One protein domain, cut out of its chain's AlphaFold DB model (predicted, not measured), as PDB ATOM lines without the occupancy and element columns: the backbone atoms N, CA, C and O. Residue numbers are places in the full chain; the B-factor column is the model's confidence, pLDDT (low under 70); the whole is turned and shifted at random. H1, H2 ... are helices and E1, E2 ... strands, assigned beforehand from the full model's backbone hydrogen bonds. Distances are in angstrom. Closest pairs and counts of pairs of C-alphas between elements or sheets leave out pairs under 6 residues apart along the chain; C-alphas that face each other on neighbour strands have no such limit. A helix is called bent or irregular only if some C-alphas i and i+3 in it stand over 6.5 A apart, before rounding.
ATOM      1  N   LYS A 149     -11.025 -57.219 -35.998       74.31
ATOM      2  CA  LYS A 149     -10.084 -58.150 -36.623       74.31
ATOM      3  C   LYS A 149     -10.582 -58.456 -38.028       74.31
ATOM      4  O   LYS A 149     -11.714 -58.903 -38.182       74.31
ATOM      5  N   SER A 150      -9.757 -58.162 -39.019       65.94
ATOM      6  CA  SER A 150      -9.991 -58.530 -40.413       65.94
ATOM      7  C   SER A 150      -9.527 -59.972 -40.658       65.94
ATOM      8  O   SER A 150      -8.782 -60.538 -39.851       65.94
ATOM      9  N   ILE A 151      -9.990 -60.581 -41.754       62.16
ATOM     10  CA  ILE A 151      -9.668 -61.967 -42.146       62.16
ATOM     11  C   ILE A 151      -8.157 -62.155 -42.390       62.16
ATOM     12  O   ILE A 151      -7.633 -63.251 -42.222       62.16
ATOM     13  N   ASP A 152      -7.433 -61.075 -42.690       61.50
ATOM     14  CA  ASP A 152      -5.965 -61.037 -42.801       61.50
ATOM     15  C   ASP A 152      -5.223 -61.092 -41.445       61.50
ATOM     16  O   ASP A 152      -3.999 -60.966 -41.394       61.50
ATOM     17  N   GLY A 153      -5.948 -61.240 -40.332       68.25
ATOM     18  CA  GLY A 153      -5.398 -61.326 -38.978       68.25
ATOM     19  C   GLY A 153      -5.042 -59.976 -38.347       68.25
ATOM     20  O   GLY A 153      -4.720 -59.925 -37.154       68.25
ATOM     21  N   LYS A 154      -5.138 -58.861 -39.086       76.12
ATOM     22  CA  LYS A 154      -4.818 -57.522 -38.573       76.12
ATOM     23  C   LYS A 154      -6.001 -56.927 -37.810       76.12
ATOM     24  O   LYS A 154      -7.165 -57.082 -38.176       76.12
ATOM     25  N   THR A 155      -5.702 -56.229 -36.712       78.06
ATOM     26  CA  THR A 155      -6.710 -55.520 -35.909       78.06
ATOM     27  C   THR A 155      -6.734 -54.045 -36.291       78.06
ATOM     28  O   THR A 155      -5.764 -53.325 -36.065       78.06
ATOM     29  N   TYR A 156      -7.863 -53.583 -36.817       77.12
ATOM     30  CA  TYR A 156      -8.095 -52.204 -37.228       77.12
ATOM     31  C   TYR A 156      -8.923 -51.457 -36.183       77.12
ATOM     32  O   TYR A 156      -9.886 -51.993 -35.634       77.12
ATOM     33  N   ASN A 157      -8.570 -50.200 -35.912       84.62
ATOM     34  CA  ASN A 157      -9.426 -49.294 -35.150       84.62
ATOM     35  C   ASN A 157     -10.390 -48.614 -36.124       84.62
ATOM     36  O   ASN A 157      -9.996 -47.719 -36.866       84.62
ATOM     37  N   PHE A 158     -11.649 -49.043 -36.107       83.44
ATOM     38  CA  PHE A 158     -12.664 -48.582 -37.043       83.44
ATOM     39  C   PHE A 158     -12.932 -47.078 -36.931       83.44
ATOM     40  O   PHE A 158     -13.050 -46.410 -37.953       83.44
ATOM     41  N   ASN A 159     -12.990 -46.532 -35.712       84.50
ATOM     42  CA  ASN A 159     -13.237 -45.107 -35.491       84.50
ATOM     43  C   ASN A 159     -12.112 -44.263 -36.101       84.50
ATOM     44  O   ASN A 159     -12.392 -43.310 -36.824       84.50
ATOM     45  N   LYS A 160     -10.853 -44.674 -35.906       84.88
ATOM     46  CA  LYS A 160      -9.696 -44.030 -36.546       84.88
ATOM     47  C   LYS A 160      -9.688 -44.207 -38.062       84.88
ATOM     48  O   LYS A 160      -9.347 -43.275 -38.776       84.88
ATOM     49  N   THR A 161     -10.066 -45.377 -38.579       86.12
ATOM     50  CA  THR A 161     -10.180 -45.594 -40.030       86.12
ATOM     51  C   THR A 161     -11.238 -44.679 -40.644       86.12
ATOM     52  O   THR A 161     -10.986 -44.073 -41.680       86.12
ATOM     53  N   LEU A 162     -12.400 -44.545 -40.000       85.06
ATOM     54  CA  LEU A 162     -13.477 -43.659 -40.434       85.06
ATOM     55  C   LEU A 162     -13.042 -42.186 -40.398       85.06
ATOM     56  O   LEU A 162     -13.224 -41.479 -41.385       85.06
ATOM     57  N   GLU A 163     -12.404 -41.751 -39.309       87.75
ATOM     58  CA  GLU A 163     -11.828 -40.407 -39.178       87.75
ATOM     59  C   GLU A 163     -10.808 -40.109 -40.278       87.75
ATOM     60  O   GLU A 163     -10.895 -39.084 -40.955       87.75
ATOM     61  N   ASN A 164      -9.865 -41.029 -40.489       88.88
ATOM     62  CA  ASN A 164      -8.825 -40.888 -41.498       88.88
ATOM     63  C   ASN A 164      -9.423 -40.804 -42.900       88.88
ATOM     64  O   ASN A 164      -9.001 -39.955 -43.675       88.88
ATOM     65  N   ARG A 165     -10.418 -41.635 -43.231       88.12
ATOM     66  CA  ARG A 165     -11.081 -41.583 -44.542       88.12
ATOM     67  C   ARG A 165     -11.816 -40.266 -44.757       88.12
ATOM     68  O   ARG A 165     -11.562 -39.615 -45.765       88.12
ATOM     69  N   ILE A 166     -12.612 -39.813 -43.784       85.44
ATOM     70  CA  ILE A 166     -13.289 -38.508 -43.858       85.44
ATOM     71  C   ILE A 166     -12.258 -37.391 -44.042       85.44
ATOM     72  O   ILE A 166     -12.424 -36.546 -44.913       85.44
ATOM     73  N   ASN A 167     -11.174 -37.372 -43.265       86.19
ATOM     74  CA  ASN A 167     -10.163 -36.315 -43.349       86.19
ATOM     75  C   ASN A 167      -9.349 -36.369 -44.651       86.19
ATOM     76  O   ASN A 167      -9.048 -35.320 -45.229       86.19
ATOM     77  N   ASN A 168      -9.064 -37.571 -45.158       87.00
ATOM     78  CA  ASN A 168      -8.357 -37.770 -46.420       87.00
ATOM     79  C   ASN A 168      -9.133 -37.219 -47.620       87.00
ATOM     80  O   ASN A 168      -8.496 -36.842 -48.596       87.00
ATOM     81  N   VAL A 169     -10.461 -37.078 -47.551       80.75
ATOM     82  CA  VAL A 169     -11.239 -36.440 -48.628       80.75
ATOM     83  C   VAL A 169     -10.852 -34.975 -48.823       80.75
ATOM     84  O   VAL A 169     -10.654 -34.568 -49.961       80.75
ATOM     85  N   SER A 170     -10.635 -34.188 -47.756       78.31
ATOM     86  CA  SER A 170     -10.132 -32.806 -47.914       78.31
ATOM     87  C   SER A 170      -8.749 -32.794 -48.554       78.31
ATOM     88  O   SER A 170      -8.465 -31.944 -49.389       78.31
ATOM     89  N   ILE A 171      -7.882 -33.718 -48.134       82.94
ATOM     90  CA  ILE A 171      -6.500 -33.797 -48.615       82.94
ATOM     91  C   ILE A 171      -6.495 -34.174 -50.096       82.94
ATOM     92  O   ILE A 171      -5.788 -33.554 -50.883       82.94
ATOM     93  N   ASN A 172      -7.293 -35.164 -50.484       77.81
ATOM     94  CA  ASN A 172      -7.382 -35.638 -51.856       77.81
ATOM     95  C   ASN A 172      -8.107 -34.635 -52.757       77.81
ATOM     96  O   ASN A 172      -7.659 -34.435 -53.878       77.81
ATOM     97  N   LEU A 173      -9.139 -33.941 -52.264       74.25
ATOM     98  CA  LEU A 173      -9.766 -32.833 -52.985       74.25
ATOM     99  C   LEU A 173      -8.784 -31.677 -53.184       74.25
ATOM    100  O   LEU A 173      -8.654 -31.185 -54.293       74.25
ATOM    101  N   GLN A 174      -8.040 -31.274 -52.150       75.88
ATOM    102  CA  GLN A 174      -7.014 -30.235 -52.293       75.88
ATOM    103  C   GLN A 174      -5.895 -30.661 -53.240       75.88
ATOM    104  O   GLN A 174      -5.373 -29.822 -53.964       75.88
ATOM    105  N   LYS A 175      -5.501 -31.939 -53.233       74.06
ATOM    106  CA  LYS A 175      -4.554 -32.475 -54.214       74.06
ATOM    107  C   LYS A 175      -5.135 -32.403 -55.621       74.06
ATOM    108  O   LYS A 175      -4.434 -31.914 -56.491       74.06
ATOM    109  N   ALA A 176      -6.392 -32.803 -55.816       60.84
ATOM    110  CA  ALA A 176      -7.087 -32.713 -57.097       60.84
ATOM    111  C   ALA A 176      -7.175 -31.257 -57.588       60.84
ATOM    112  O   ALA A 176      -6.732 -30.945 -58.687       60.84
ATOM    113  N   GLU A 177      -7.618 -30.333 -56.734       59.09
ATOM    114  CA  GLU A 177      -7.713 -28.901 -57.039       59.09
ATOM    115  C   GLU A 177      -6.352 -28.257 -57.322       59.09
ATOM    116  O   GLU A 177      -6.257 -27.424 -58.214       59.09
ATOM    117  N   LYS A 178      -5.293 -28.651 -56.600       64.31
ATOM    118  CA  LYS A 178      -3.918 -28.201 -56.874       64.31
ATOM    119  C   LYS A 178      -3.328 -28.837 -58.128       64.31
ATOM    120  O   LYS A 178      -2.451 -28.238 -58.735       64.31
ATOM    121  N   SER A 179      -3.781 -30.041 -58.478       51.97
ATOM    122  CA  SER A 179      -3.344 -30.758 -59.675       51.97
ATOM    123  C   SER A 179      -4.061 -30.305 -60.944       51.97
ATOM    124  O   SER A 179      -3.577 -30.574 -62.044       51.97
ATOM    125  N   ASN A 180      -5.187 -29.599 -60.805       47.91
ATOM    126  CA  ASN A 180      -5.882 -28.988 -61.926       47.91
ATOM    127  C   ASN A 180      -4.998 -27.899 -62.539       47.91
ATOM    128  O   ASN A 180      -4.624 -26.941 -61.864       47.91
ATOM    129  N   GLY A 181      -4.716 -28.014 -63.837       41.84
ATOM    130  CA  GLY A 181      -4.167 -26.895 -64.589       41.84
ATOM    131  C   GLY A 181      -5.229 -25.821 -64.844       41.84
ATOM    132  O   GLY A 181      -6.322 -25.814 -64.256       41.84
ATOM    133  N   PHE A 182      -4.915 -24.867 -65.715       40.38
ATOM    134  CA  PHE A 182      -5.797 -23.732 -65.993       40.38
ATOM    135  C   PHE A 182      -7.161 -24.161 -66.581       40.38
ATOM    136  O   PHE A 182      -8.165 -23.474 -66.347       40.38
ATOM    137  N   ILE A 183      -7.226 -25.314 -67.268       40.66
ATOM    138  CA  ILE A 183      -8.455 -25.862 -67.866       40.66
ATOM    139  C   ILE A 183      -9.368 -26.450 -66.779       40.66
ATOM    140  O   ILE A 183     -10.509 -26.005 -66.620       40.66
ATOM    141  N   GLY A 184      -8.851 -27.374 -65.962       43.09
ATOM    142  CA  GLY A 184      -9.616 -27.981 -64.862       43.09
ATOM    143  C   GLY A 184     -10.052 -26.961 -63.799       43.09
ATOM    144  O   GLY A 184     -11.157 -27.021 -63.254       43.09
ATOM    145  N   SER A 185      -9.236 -25.933 -63.554       44.56
ATOM    146  CA  SER A 185      -9.585 -24.843 -62.631       44.56
ATOM    147  C   SER A 185     -10.784 -24.020 -63.120       44.56
ATOM    148  O   SER A 185     -11.661 -23.666 -62.329       44.56
ATOM    149  N   SER A 186     -10.864 -23.765 -64.428       39.75
ATOM    150  CA  SER A 186     -11.985 -23.044 -65.049       39.75
ATOM    151  C   SER A 186     -13.270 -23.880 -65.043       39.75
ATOM    152  O   SER A 186     -14.345 -23.380 -64.704       39.75
ATOM    153  N   TRP A 187     -13.153 -25.181 -65.318       44.38
ATOM    154  CA  TRP A 187     -14.273 -26.121 -65.279       44.38
ATOM    155  C   TRP A 187     -14.839 -26.327 -63.868       44.38
ATOM    156  O   TRP A 187     -16.055 -26.376 -63.672       44.38
ATOM    157  N   ASN A 188     -13.973 -26.371 -62.853       44.97
ATOM    158  CA  ASN A 188     -14.385 -26.381 -61.450       44.97
ATOM    159  C   ASN A 188     -15.283 -25.179 -61.098       44.97
ATOM    160  O   ASN A 188     -16.350 -25.351 -60.510       44.97
ATOM    161  N   GLY A 189     -14.887 -23.970 -61.514       38.31
ATOM    162  CA  GLY A 189     -15.675 -22.753 -61.299       38.31
ATOM    163  C   GLY A 189     -17.054 -22.807 -61.962       38.31
ATOM    164  O   GLY A 189     -18.051 -22.418 -61.354       38.31
ATOM    165  N   PHE A 190     -17.133 -23.363 -63.174       38.53
ATOM    166  CA  PHE A 190     -18.399 -23.586 -63.874       38.53
ATOM    167  C   PHE A 190     -19.314 -24.580 -63.135       38.53
ATOM    168  O   PHE A 190     -20.502 -24.302 -62.957       38.53
ATOM    169  N   LYS A 191     -18.780 -25.706 -62.640       43.19
ATOM    170  CA  LYS A 191     -19.560 -26.693 -61.867       43.19
ATOM    171  C   LYS A 191     -20.090 -26.111 -60.554       43.19
ATOM    172  O   LYS A 191     -21.264 -26.299 -60.243       43.19
ATOM    173  N   ASN A 192     -19.274 -25.334 -59.839       40.56
ATOM    174  CA  ASN A 192     -19.692 -24.665 -58.602       40.56
ATOM    175  C   ASN A 192     -20.781 -23.602 -58.858       40.56
ATOM    176  O   ASN A 192     -21.724 -23.480 -58.082       40.56
ATOM    177  N   LEU A 193     -20.707 -22.874 -59.979       34.59
ATOM    178  CA  LEU A 193     -21.707 -21.865 -60.348       34.59
ATOM    179  C   LEU A 193     -23.042 -22.481 -60.807       34.59
ATOM    180  O   LEU A 193     -24.119 -21.934 -60.556       34.59
ATOM    181  N   THR A 194     -22.985 -23.607 -61.516       36.31
ATOM    182  CA  THR A 194     -24.160 -24.200 -62.172       36.31
ATOM    183  C   THR A 194     -24.864 -25.253 -61.320       36.31
ATOM    184  O   THR A 194     -26.094 -25.369 -61.416       36.31
ATOM    185  N   GLY A 195     -24.123 -25.958 -60.458       36.03
ATOM    186  CA  GLY A 195     -24.596 -27.109 -59.686       36.03
ATOM    187  C   GLY A 195     -24.781 -28.368 -60.540       36.03
ATOM    188  O   GLY A 195     -25.662 -29.173 -60.249       36.03
ATOM    189  N   ILE A 196     -24.037 -28.487 -61.647       38.31
ATOM    190  CA  ILE A 196     -24.092 -29.635 -62.563       38.31
ATOM    191  C   ILE A 196     -22.988 -30.632 -62.193       38.31
ATOM    192  O   ILE A 196     -21.806 -30.284 -62.225       38.31
ATOM    193  N   GLY A 197     -23.386 -31.879 -61.913       45.00
ATOM    194  CA  GLY A 197     -22.483 -32.959 -61.500       45.00
ATOM    195  C   GLY A 197     -21.814 -32.710 -60.142       45.00
ATOM    196  O   GLY A 197     -22.072 -31.697 -59.497       45.00
ATOM    197  N   ASP A 198     -20.928 -33.624 -59.733       48.00
ATOM    198  CA  ASP A 198     -20.215 -33.507 -58.458       48.00
ATOM    199  C   ASP A 198     -19.173 -32.368 -58.517       48.00
ATOM    200  O   ASP A 198     -18.156 -32.419 -59.231       48.00
ATOM    201  N   SER A 199     -19.459 -31.293 -57.781       54.09
ATOM    202  CA  SER A 199     -18.656 -30.067 -57.711       54.09
ATOM    203  C   SER A 199     -17.706 -30.078 -56.505       54.09
ATOM    204  O   SER A 199     -17.886 -30.867 -55.573       54.09
ATOM    205  N   SER A 200     -16.678 -29.215 -56.471       57.50
ATOM    206  CA  SER A 200     -15.793 -29.196 -55.294       57.50
ATOM    207  C   SER A 200     -16.506 -28.685 -54.039       57.50
ATOM    208  O   SER A 200     -16.170 -29.103 -52.928       57.50
ATOM    209  N   ASP A 201     -17.547 -27.866 -54.208       68.50
ATOM    210  CA  ASP A 201     -18.426 -27.450 -53.117       68.50
ATOM    211  C   ASP A 201     -19.300 -28.601 -52.614       68.50
ATOM    212  O   ASP A 201     -19.402 -28.794 -51.403       68.50
ATOM    213  N   GLU A 202     -19.819 -29.447 -53.508       68.25
ATOM    214  CA  GLU A 202     -20.570 -30.646 -53.124       68.25
ATOM    215  C   GLU A 202     -19.701 -31.630 -52.323       68.25
ATOM    216  O   GLU A 202     -20.121 -32.115 -51.269       68.25
ATOM    217  N   VAL A 203     -18.443 -31.851 -52.729       72.12
ATOM    218  CA  VAL A 203     -17.496 -32.683 -51.961       72.12
ATOM    219  C   VAL A 203     -17.283 -32.120 -50.549       72.12
ATOM    220  O   VAL A 203     -17.315 -32.870 -49.566       72.12
ATOM    221  N   ARG A 204     -17.098 -30.798 -50.416       82.69
ATOM    222  CA  ARG A 204     -16.920 -30.128 -49.114       82.69
ATOM    223  C   ARG A 204     -18.178 -30.197 -48.251       82.69
ATOM    224  O   ARG A 204     -18.063 -30.394 -47.038       82.69
ATOM    225  N   GLU A 205     -19.361 -30.047 -48.840       80.44
ATOM    226  CA  GLU A 205     -20.637 -30.143 -48.130       80.44
ATOM    227  C   GLU A 205     -20.876 -31.549 -47.580       80.44
ATOM    228  O   GLU A 205     -21.157 -31.701 -46.384       80.44
ATOM    229  N   GLN A 206     -20.678 -32.579 -48.410       78.12
ATOM    230  CA  GLN A 206     -20.792 -33.976 -47.985       78.12
ATOM    231  C   GLN A 206     -19.796 -34.280 -46.865       78.12
ATOM    232  O   GLN A 206     -20.174 -34.805 -45.818       78.12
ATOM    233  N   GLN A 207     -18.540 -33.850 -47.006       84.88
ATOM    234  CA  GLN A 207     -17.527 -34.056 -45.976       84.88
ATOM    235  C   GLN A 207     -17.859 -33.324 -44.661       84.88
ATOM    236  O   GLN A 207     -17.643 -33.853 -43.567       84.88
ATOM    237  N   LYS A 208     -18.396 -32.100 -44.729       88.25
ATOM    238  CA  LYS A 208     -18.827 -31.341 -43.542       88.25
ATOM    239  C   LYS A 208     -19.971 -32.051 -42.819       88.25
ATOM    240  O   LYS A 208     -19.986 -32.073 -41.587       88.25
ATOM    241  N   SER A 209     -20.905 -32.633 -43.570       86.50
ATOM    242  CA  SER A 209     -21.972 -33.475 -43.025       86.50
ATOM    243  C   SER A 209     -21.402 -34.725 -42.343       86.50
ATOM    244  O   SER A 209     -21.700 -34.994 -41.178       86.50
ATOM    245  N   GLU A 210     -20.477 -35.422 -43.002       87.56
ATOM    246  CA  GLU A 210     -19.825 -36.620 -42.465       87.56
ATOM    247  C   GLU A 210     -19.022 -36.339 -41.190       87.56
ATOM    248  O   GLU A 210     -19.089 -37.126 -40.249       87.56
ATOM    249  N   LYS A 211     -18.330 -35.193 -41.088       87.69
ATOM    250  CA  LYS A 211     -17.643 -34.779 -39.848       87.69
ATOM    251  C   LYS A 211     -18.615 -34.608 -38.677       87.69
ATOM    252  O   LYS A 211     -18.305 -35.032 -37.563       87.69
ATOM    253  N   LYS A 212     -19.799 -34.030 -38.913       86.12
ATOM    254  CA  LYS A 212     -20.847 -33.905 -37.882       86.12
ATOM    255  C   LYS A 212     -21.386 -35.275 -37.471       86.12
ATOM    256  O   LYS A 212     -21.525 -35.549 -36.280       86.12
ATOM    257  N   LEU A 213     -21.651 -36.146 -38.442       85.12
ATOM    258  CA  LEU A 213     -22.107 -37.514 -38.195       85.12
ATOM    259  C   LEU A 213     -21.049 -38.339 -37.448       85.12
ATOM    260  O   LEU A 213     -21.383 -39.054 -36.509       85.12
ATOM    261  N   PHE A 214     -19.765 -38.180 -37.767       84.50
ATOM    262  CA  PHE A 214     -18.667 -38.840 -37.060       84.50
ATOM    263  C   PHE A 214     -18.564 -38.420 -35.586       84.50
ATOM    264  O   PHE A 214     -18.380 -39.266 -34.709       84.50
ATOM    265  N   GLN A 215     -18.760 -37.135 -35.271       79.00
ATOM    266  CA  GLN A 215     -18.829 -36.683 -33.875       79.00
ATOM    267  C   GLN A 215     -19.970 -37.378 -33.117       79.00
ATOM    268  O   GLN A 215     -19.780 -37.849 -31.993       79.00
ATOM    269  N   GLN A 216     -21.141 -37.521 -33.746       77.06
ATOM    270  CA  GLN A 216     -22.261 -38.267 -33.165       77.06
ATOM    271  C   GLN A 216     -21.955 -39.767 -33.038       77.06
ATOM    272  O   GLN A 216     -22.332 -40.390 -32.045       77.06
ATOM    273  N   PHE A 217     -21.225 -40.338 -34.000       80.75
ATOM    274  CA  PHE A 217     -20.802 -41.740 -34.000       80.75
ATOM    275  C   PHE A 217     -19.903 -42.078 -32.797       80.75
ATOM    276  O   PHE A 217     -20.033 -43.153 -32.194       80.75
ATOM    277  N   ASN A 218     -19.015 -41.153 -32.419       75.25
ATOM    278  CA  ASN A 218     -18.137 -41.299 -31.257       75.25
ATOM    279  C   ASN A 218     -18.883 -41.101 -29.932       75.25
ATOM    280  O   ASN A 218     -18.652 -41.858 -28.990       75.25
ATOM    281  N   ASN A 219     -19.807 -40.140 -29.874       72.38
ATOM    282  CA  ASN A 219     -20.482 -39.761 -28.632       72.38
ATOM    283  C   ASN A 219     -21.692 -40.646 -28.289       72.38
ATOM    284  O   ASN A 219     -22.093 -40.703 -27.128       72.38
ATOM    285  N   ASN A 220     -22.284 -41.346 -29.264       73.31
ATOM    286  CA  ASN A 220     -23.497 -42.136 -29.054       73.31
ATOM    287  C   ASN A 220     -23.371 -43.566 -29.602       73.31
ATOM    288  O   ASN A 220     -23.792 -43.877 -30.718       73.31
ATOM    289  N   VAL A 221     -22.839 -44.469 -28.768       71.69
ATOM    290  CA  VAL A 221     -22.612 -45.885 -29.117       71.69
ATOM    291  C   VAL A 221     -23.890 -46.581 -29.609       71.69
ATOM    292  O   VAL A 221     -23.818 -47.400 -30.523       71.69
ATOM    293  N   LYS A 222     -25.062 -46.225 -29.060       74.44
ATOM    294  CA  LYS A 222     -26.355 -46.823 -29.437       74.44
ATOM    295  C   LYS A 222     -26.798 -46.439 -30.853       74.44
ATOM    296  O   LYS A 222     -27.458 -47.239 -31.503       74.44
ATOM    297  N   ARG A 223     -26.410 -45.254 -31.343       80.06
ATOM    298  CA  ARG A 223     -26.784 -44.747 -32.678       80.06
ATOM    299  C   ARG A 223     -25.763 -45.050 -33.773       80.06
ATOM    300  O   ARG A 223     -26.006 -44.737 -34.933       80.06
ATOM    301  N   ARG A 224     -24.648 -45.711 -33.445       83.69
ATOM    302  CA  ARG A 224     -23.646 -46.151 -34.435       83.69
ATOM    303  C   ARG A 224     -24.247 -46.887 -35.641       83.69
ATOM    304  O   ARG A 224     -23.782 -46.609 -36.745       83.69
ATOM    305  N   PRO A 225     -25.263 -47.764 -35.487       82.50
ATOM    306  CA  PRO A 225     -25.865 -48.433 -36.632       82.50
ATOM    307  C   PRO A 225     -26.539 -47.483 -37.625       82.50
ATOM    308  O   PRO A 225     -26.301 -47.581 -38.826       82.50
ATOM    309  N   GLU A 226     -27.334 -46.543 -37.113       86.25
ATOM    310  CA  GLU A 226     -28.037 -45.531 -37.910       86.25
ATOM    311  C   GLU A 226     -27.038 -44.615 -38.620       86.25
ATOM    312  O   GLU A 226     -27.113 -44.416 -39.830       86.25
ATOM    313  N   ILE A 227     -26.050 -44.124 -37.871       83.62
ATOM    314  CA  ILE A 227     -25.065 -43.163 -38.365       83.62
ATOM    315  C   ILE A 227     -24.156 -43.803 -39.421       83.62
ATOM    316  O   ILE A 227     -23.870 -43.184 -40.441       83.62
ATOM    317  N   PHE A 228     -23.725 -45.054 -39.230       86.12
ATOM    318  CA  PHE A 228     -22.934 -45.761 -40.242       86.12
ATOM    319  C   PHE A 228     -23.711 -45.943 -41.552       86.12
ATOM    320  O   PHE A 228     -23.152 -45.735 -42.632       86.12
ATOM    321  N   LYS A 229     -25.005 -46.267 -41.460       87.69
ATOM    322  CA  LYS A 229     -25.887 -46.371 -42.626       87.69
ATOM    323  C   LYS A 229     -26.088 -45.030 -43.319       87.69
ATOM    324  O   LYS A 229     -26.123 -44.978 -44.542       87.69
ATOM    325  N   GLU A 230     -26.158 -43.938 -42.573       84.56
ATOM    326  CA  GLU A 230     -26.259 -42.596 -43.145       84.56
ATOM    327  C   GLU A 230     -24.967 -42.147 -43.849       84.56
ATOM    328  O   GLU A 230     -25.036 -41.546 -44.926       84.56
ATOM    329  N   LEU A 231     -23.806 -42.488 -43.278       81.06
ATOM    330  CA  LEU A 231     -22.475 -42.193 -43.823       81.06
ATOM    331  C   LEU A 231     -22.163 -42.977 -45.108       81.06
ATOM    332  O   LEU A 231     -21.507 -42.453 -46.001       81.06
ATOM    333  N   THR A 232     -22.610 -44.234 -45.193       80.62
ATOM    334  CA  THR A 232     -22.139 -45.187 -46.221       80.62
ATOM    335  C   THR A 232     -23.238 -45.796 -47.092       80.62
ATOM    336  O   THR A 232     -22.951 -46.409 -48.114       80.62
ATOM    337  N   GLY A 233     -24.504 -45.684 -46.686       83.62
ATOM    338  CA  GLY A 233     -25.632 -46.394 -47.297       83.62
ATOM    339  C   GLY A 233     -25.756 -47.872 -46.898       83.62
ATOM    340  O   GLY A 233     -26.744 -48.505 -47.268       83.62
ATOM    341  N   ALA A 234     -24.806 -48.424 -46.136       81.62
ATOM    342  CA  ALA A 234     -24.755 -49.841 -45.774       81.62
ATOM    343  C   ALA A 234     -25.122 -50.098 -44.303       81.62
ATOM    344  O   ALA A 234     -24.847 -49.288 -43.421       81.62
ATOM    345  N   ASP A 235     -25.710 -51.260 -44.010       87.62
ATOM    346  CA  ASP A 235     -26.045 -51.634 -42.631       87.62
ATOM    347  C   ASP A 235     -24.790 -51.890 -41.781       87.62
ATOM    348  O   ASP A 235     -23.780 -52.405 -42.269       87.62
ATOM    349  N   TYR A 236     -24.858 -51.577 -40.486       85.81
ATOM    350  CA  TYR A 236     -23.741 -51.712 -39.545       85.81
ATOM    351  C   TYR A 236     -23.527 -53.157 -39.082       85.81
ATOM    352  O   TYR A 236     -23.828 -53.533 -37.947       85.81
ATOM    353  N   THR A 237     -22.983 -53.974 -39.975       85.31
ATOM    354  CA  THR A 237     -22.640 -55.378 -39.726       85.31
ATOM    355  C   THR A 237     -21.121 -55.572 -39.716       85.31
ATOM    356  O   THR A 237     -20.402 -54.774 -40.320       85.31
ATOM    357  N   PRO A 238     -20.586 -56.619 -39.056       80.50
ATOM    358  CA  PRO A 238     -19.155 -56.928 -39.108       80.50
ATOM    359  C   PRO A 238     -18.614 -57.032 -40.543       80.50
ATOM    360  O   PRO A 238     -17.579 -56.442 -40.837       80.50
ATOM    361  N   GLY A 239     -19.359 -57.683 -41.447       80.94
ATOM    362  CA  GLY A 239     -18.976 -57.820 -42.855       80.94
ATOM    363  C   GLY A 239     -18.928 -56.486 -43.605       80.94
ATOM    364  O   GLY A 239     -17.964 -56.215 -44.311       80.94
ATOM    365  N   ASN A 240     -19.910 -55.599 -43.415       86.06
ATOM    366  CA  ASN A 240     -19.886 -54.278 -44.058       86.06
ATOM    367  C   ASN A 240     -18.812 -53.360 -43.464       86.06
ATOM    368  O   ASN A 240     -18.234 -52.546 -44.177       86.06
ATOM    369  N   ILE A 241     -18.500 -53.500 -42.176       85.19
ATOM    370  CA  ILE A 241     -17.376 -52.781 -41.569       85.19
ATOM    371  C   ILE A 241     -16.051 -53.239 -42.186       85.19
ATOM    372  O   ILE A 241     -15.199 -52.403 -42.472       85.19
ATOM    373  N   GLU A 242     -15.884 -54.536 -42.437       82.88
ATOM    374  CA  GLU A 242     -14.704 -55.057 -43.130       82.88
ATOM    375  C   GLU A 242     -14.619 -54.541 -44.574       82.88
ATOM    376  O   GLU A 242     -13.579 -54.017 -44.970       82.88
ATOM    377  N   LYS A 243     -15.722 -54.587 -45.332       84.00
ATOM    378  CA  LYS A 243     -15.797 -54.008 -46.686       84.00
ATOM    379  C   LYS A 243     -15.495 -52.508 -46.699       84.00
ATOM    380  O   LYS A 243     -14.832 -52.010 -47.604       84.00
ATOM    381  N   PHE A 244     -15.930 -51.777 -45.674       87.12
ATOM    382  CA  PHE A 244     -15.552 -50.379 -45.484       87.12
ATOM    383  C   PHE A 244     -14.049 -50.243 -45.206       87.12
ATOM    384  O   PHE A 244     -13.394 -49.418 -45.826       87.12
ATOM    385  N   ILE A 245     -13.457 -51.051 -44.328       82.94
ATOM    386  CA  ILE A 245     -12.005 -51.004 -44.071       82.94
ATOM    387  C   ILE A 245     -11.202 -51.288 -45.352       82.94
ATOM    388  O   ILE A 245     -10.191 -50.630 -45.583       82.94
ATOM    389  N   LYS A 246     -11.683 -52.198 -46.209       80.81
ATOM    390  CA  LYS A 246     -11.089 -52.521 -47.520       80.81
ATOM    391  C   LYS A 246     -11.320 -51.452 -48.598       80.81
ATOM    392  O   LYS A 246     -10.740 -51.546 -49.673       80.81
ATOM    393  N   GLY A 247     -12.146 -50.438 -48.331       78.06
ATOM    394  CA  GLY A 247     -12.479 -49.382 -49.292       78.06
ATOM    395  C   GLY A 247     -13.537 -49.767 -50.334       78.06
ATOM    396  O   GLY A 247     -13.850 -48.953 -51.199       78.06
ATOM    397  N   GLU A 248     -14.133 -50.960 -50.240       82.94
ATOM    398  CA  GLU A 248     -15.218 -51.418 -51.124       82.94
ATOM    399  C   GLU A 248     -16.516 -50.636 -50.879       82.94
ATOM    400  O   GLU A 248     -17.288 -50.377 -51.799       82.94
ATOM    401  N   ILE A 249     -16.751 -50.234 -49.626       80.75
ATOM    402  CA  ILE A 249     -17.828 -49.313 -49.262       80.75
ATOM    403  C   ILE A 249     -17.226 -47.919 -49.116       80.75
ATOM    404  O   ILE A 249     -16.348 -47.691 -48.272       80.75
ATOM    405  N   LYS A 250     -17.710 -46.993 -49.944       84.81
ATOM    406  CA  LYS A 250     -17.281 -45.593 -49.981       84.81
ATOM    407  C   LYS A 250     -18.185 -44.698 -49.138       84.81
ATOM    408  O   LYS A 250     -19.370 -44.974 -48.958       84.81
ATOM    409  N   LEU A 251     -17.599 -43.631 -48.618       83.56
ATOM    410  CA  LEU A 251     -18.317 -42.491 -48.064       83.56
ATOM    411  C   LEU A 251     -18.982 -41.700 -49.198       83.56
ATOM    412  O   LEU A 251     -18.527 -41.739 -50.344       83.56
ATOM    413  N   LYS A 252     -20.038 -40.948 -48.890       82.25
ATOM    414  CA  LYS A 252     -20.711 -40.098 -49.887       82.25
ATOM    415  C   LYS A 252     -19.762 -39.038 -50.443       82.25
ATOM    416  O   LYS A 252     -19.760 -38.797 -51.645       82.25
ATOM    417  N   SER A 253     -18.914 -38.466 -49.592       75.75
ATOM    418  CA  SER A 253     -17.902 -37.489 -49.994       75.75
ATOM    419  C   SER A 253     -16.790 -38.094 -50.864       75.75
ATOM    420  O   SER A 253     -16.272 -37.414 -51.744       75.75
ATOM    421  N   GLU A 254     -16.456 -39.380 -50.695       74.25
ATOM    422  CA  GLU A 254     -15.512 -40.092 -51.572       74.25
ATOM    423  C   GLU A 254     -16.121 -40.403 -52.948       74.25
ATOM    424  O   GLU A 254     -15.405 -40.370 -53.946       74.25
ATOM    425  N   ILE A 255     -17.427 -40.692 -53.011       69.19
ATOM    426  CA  ILE A 255     -18.160 -40.864 -54.276       69.19
ATOM    427  C   ILE A 255     -18.209 -39.534 -55.032       69.19
ATOM    428  O   ILE A 255     -17.846 -39.493 -56.204       69.19
ATOM    429  N   ALA A 256     -18.567 -38.444 -54.346       65.81
ATOM    430  CA  ALA A 256     -18.572 -37.109 -54.936       65.81
ATOM    431  C   ALA A 256     -17.165 -36.684 -55.395       65.81
ATOM    432  O   ALA A 256     -17.001 -36.125 -56.472       65.81
ATOM    433  N   LEU A 257     -16.116 -36.994 -54.621       63.41
ATOM    434  CA  LEU A 257     -14.731 -36.710 -55.014       63.41
ATOM    435  C   LEU A 257     -14.319 -37.490 -56.271       63.41
ATOM    436  O   LEU A 257     -13.586 -36.969 -57.109       63.41
ATOM    437  N   GLN A 258     -14.786 -38.730 -56.416       65.81
ATOM    438  CA  GLN A 258     -14.555 -39.506 -57.628       65.81
ATOM    439  C   GLN A 258     -15.257 -38.869 -58.837       65.81
ATOM    440  O   GLN A 258     -14.595 -38.633 -59.844       65.81
ATOM    441  N   GLY A 259     -16.544 -38.524 -58.722       49.06
ATOM    442  CA  GLY A 259     -17.277 -37.839 -59.795       49.06
ATOM    443  C   GLY A 259     -16.686 -36.468 -60.138       49.06
ATOM    444  O   GLY A 259     -16.638 -36.069 -61.303       49.06
ATOM    445  N   TYR A 260     -16.138 -35.773 -59.139       57.47
ATOM    446  CA  TYR A 260     -15.391 -34.539 -59.337       57.47
ATOM    447  C   TYR A 260     -14.159 -34.753 -60.222       57.47
ATOM    448  O   TYR A 260     -14.020 -34.023 -61.204       57.47
ATOM    449  N   ASN A 261     -13.310 -35.738 -59.896       53.12
ATOM    450  CA  ASN A 261     -12.080 -36.057 -60.632       53.12
ATOM    451  C   ASN A 261     -12.377 -36.516 -62.065       53.12
ATOM    452  O   ASN A 261     -11.817 -35.964 -63.005       53.12
ATOM    453  N   GLU A 262     -13.330 -37.436 -62.242       50.12
ATOM    454  CA  GLU A 262     -13.766 -37.906 -63.567       50.12
ATOM    455  C   GLU A 262     -14.278 -36.743 -64.433       50.12
ATOM    456  O   GLU A 262     -14.007 -36.667 -65.632       50.12
TER     457      GLU A 262
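AT A GLANCE: This is residues 149 to 262 of the 895 residues of an uncharacterized protein of Candidatus Gastranaerophilales bacterium HUM_11 (UniProt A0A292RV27). Two long helices, H1 and H3, run side by side in opposite directions, and the shorter H6 packs on both of them to make an up-and-down bundle of three. H2 lies crosswise at one end of this bundle; toward the other end H4 folds back along H3, and H5 packs on the first turn of H1, which the short strand E1 leads into. The printed part has 114 residues with one named strand and six named helices, in the order E1, H1, H2, H3, H4, H5, H6, and its class is mostly helix. It is elongated, spanning 45 by 28 by 18 A, and only just compact, close to loose, with a radius of gyration of the C-alphas of 15.6 A.

HOW THE PARTS SIT: Begin with the longest helix, H1, residues 158 to 179, and set beside it the hub, H3, residues 200 to 219, which touches four helices. H1 and H3 touch at a shallow tilt of 16 degrees, opposite ways; their closest C-alphas, Ile 166 and Gln 207, are 6.5 A apart. Next look at H6, residues 252 to 262: it touches H3, with the C-alphas of Gln 206 and Ser 253 closest at 5.0 A. It also touches residues 166 to 176 of H1, with the C-alphas of Val 169 and Glu 254 closest at 6.3 A. H4, residues 221 to 232, forms a helical hairpin with H3, the closest C-alphas being those of Phe 217 and Arg 224, 5.3 A apart. H2, residues 182 to 194, touches H3 at a steep tilt of 70.0 degrees, only just short of about perpendicular; the C-alphas of Asn 192 and Asp 201 are closest, at 6.3 A. H5, residues 238 to 245, only just touches H1, with 3 pairs of C-alphas within 8 A, the closest being Thr 161 and Ile 245 at 7.0 A. In H2, H3, H5 and H6 every O i to N i+4 pair is within hydrogen-bond range; in H1 16 of 18 are, and in H4 6 of 8.

IN THESE COORDINATES: Find C-alpha 155 at (-6.710, -55.520, -35.909), where E1, residues 155 to 157, begins; it pairs with no named strand. H1 starts at C-alpha 158, (-12.664, -48.582, -37.043), and is 30.3 A long; H3 is 29.1 A. H4 is irregular: C-alphas 222 and 225 are 7.4 A apart. H6 ends at C-alpha 262, (-13.766, -37.906, -63.567).

THE WHOLE: The two C-alphas farthest apart, those of Phe 182 and Lys 222, are 47.9 A apart. The printed part has no cut and no long link. Its mean pLDDT is 71.4, with residues 150 to 153, 176 to 202 and 255 to 262 under 70.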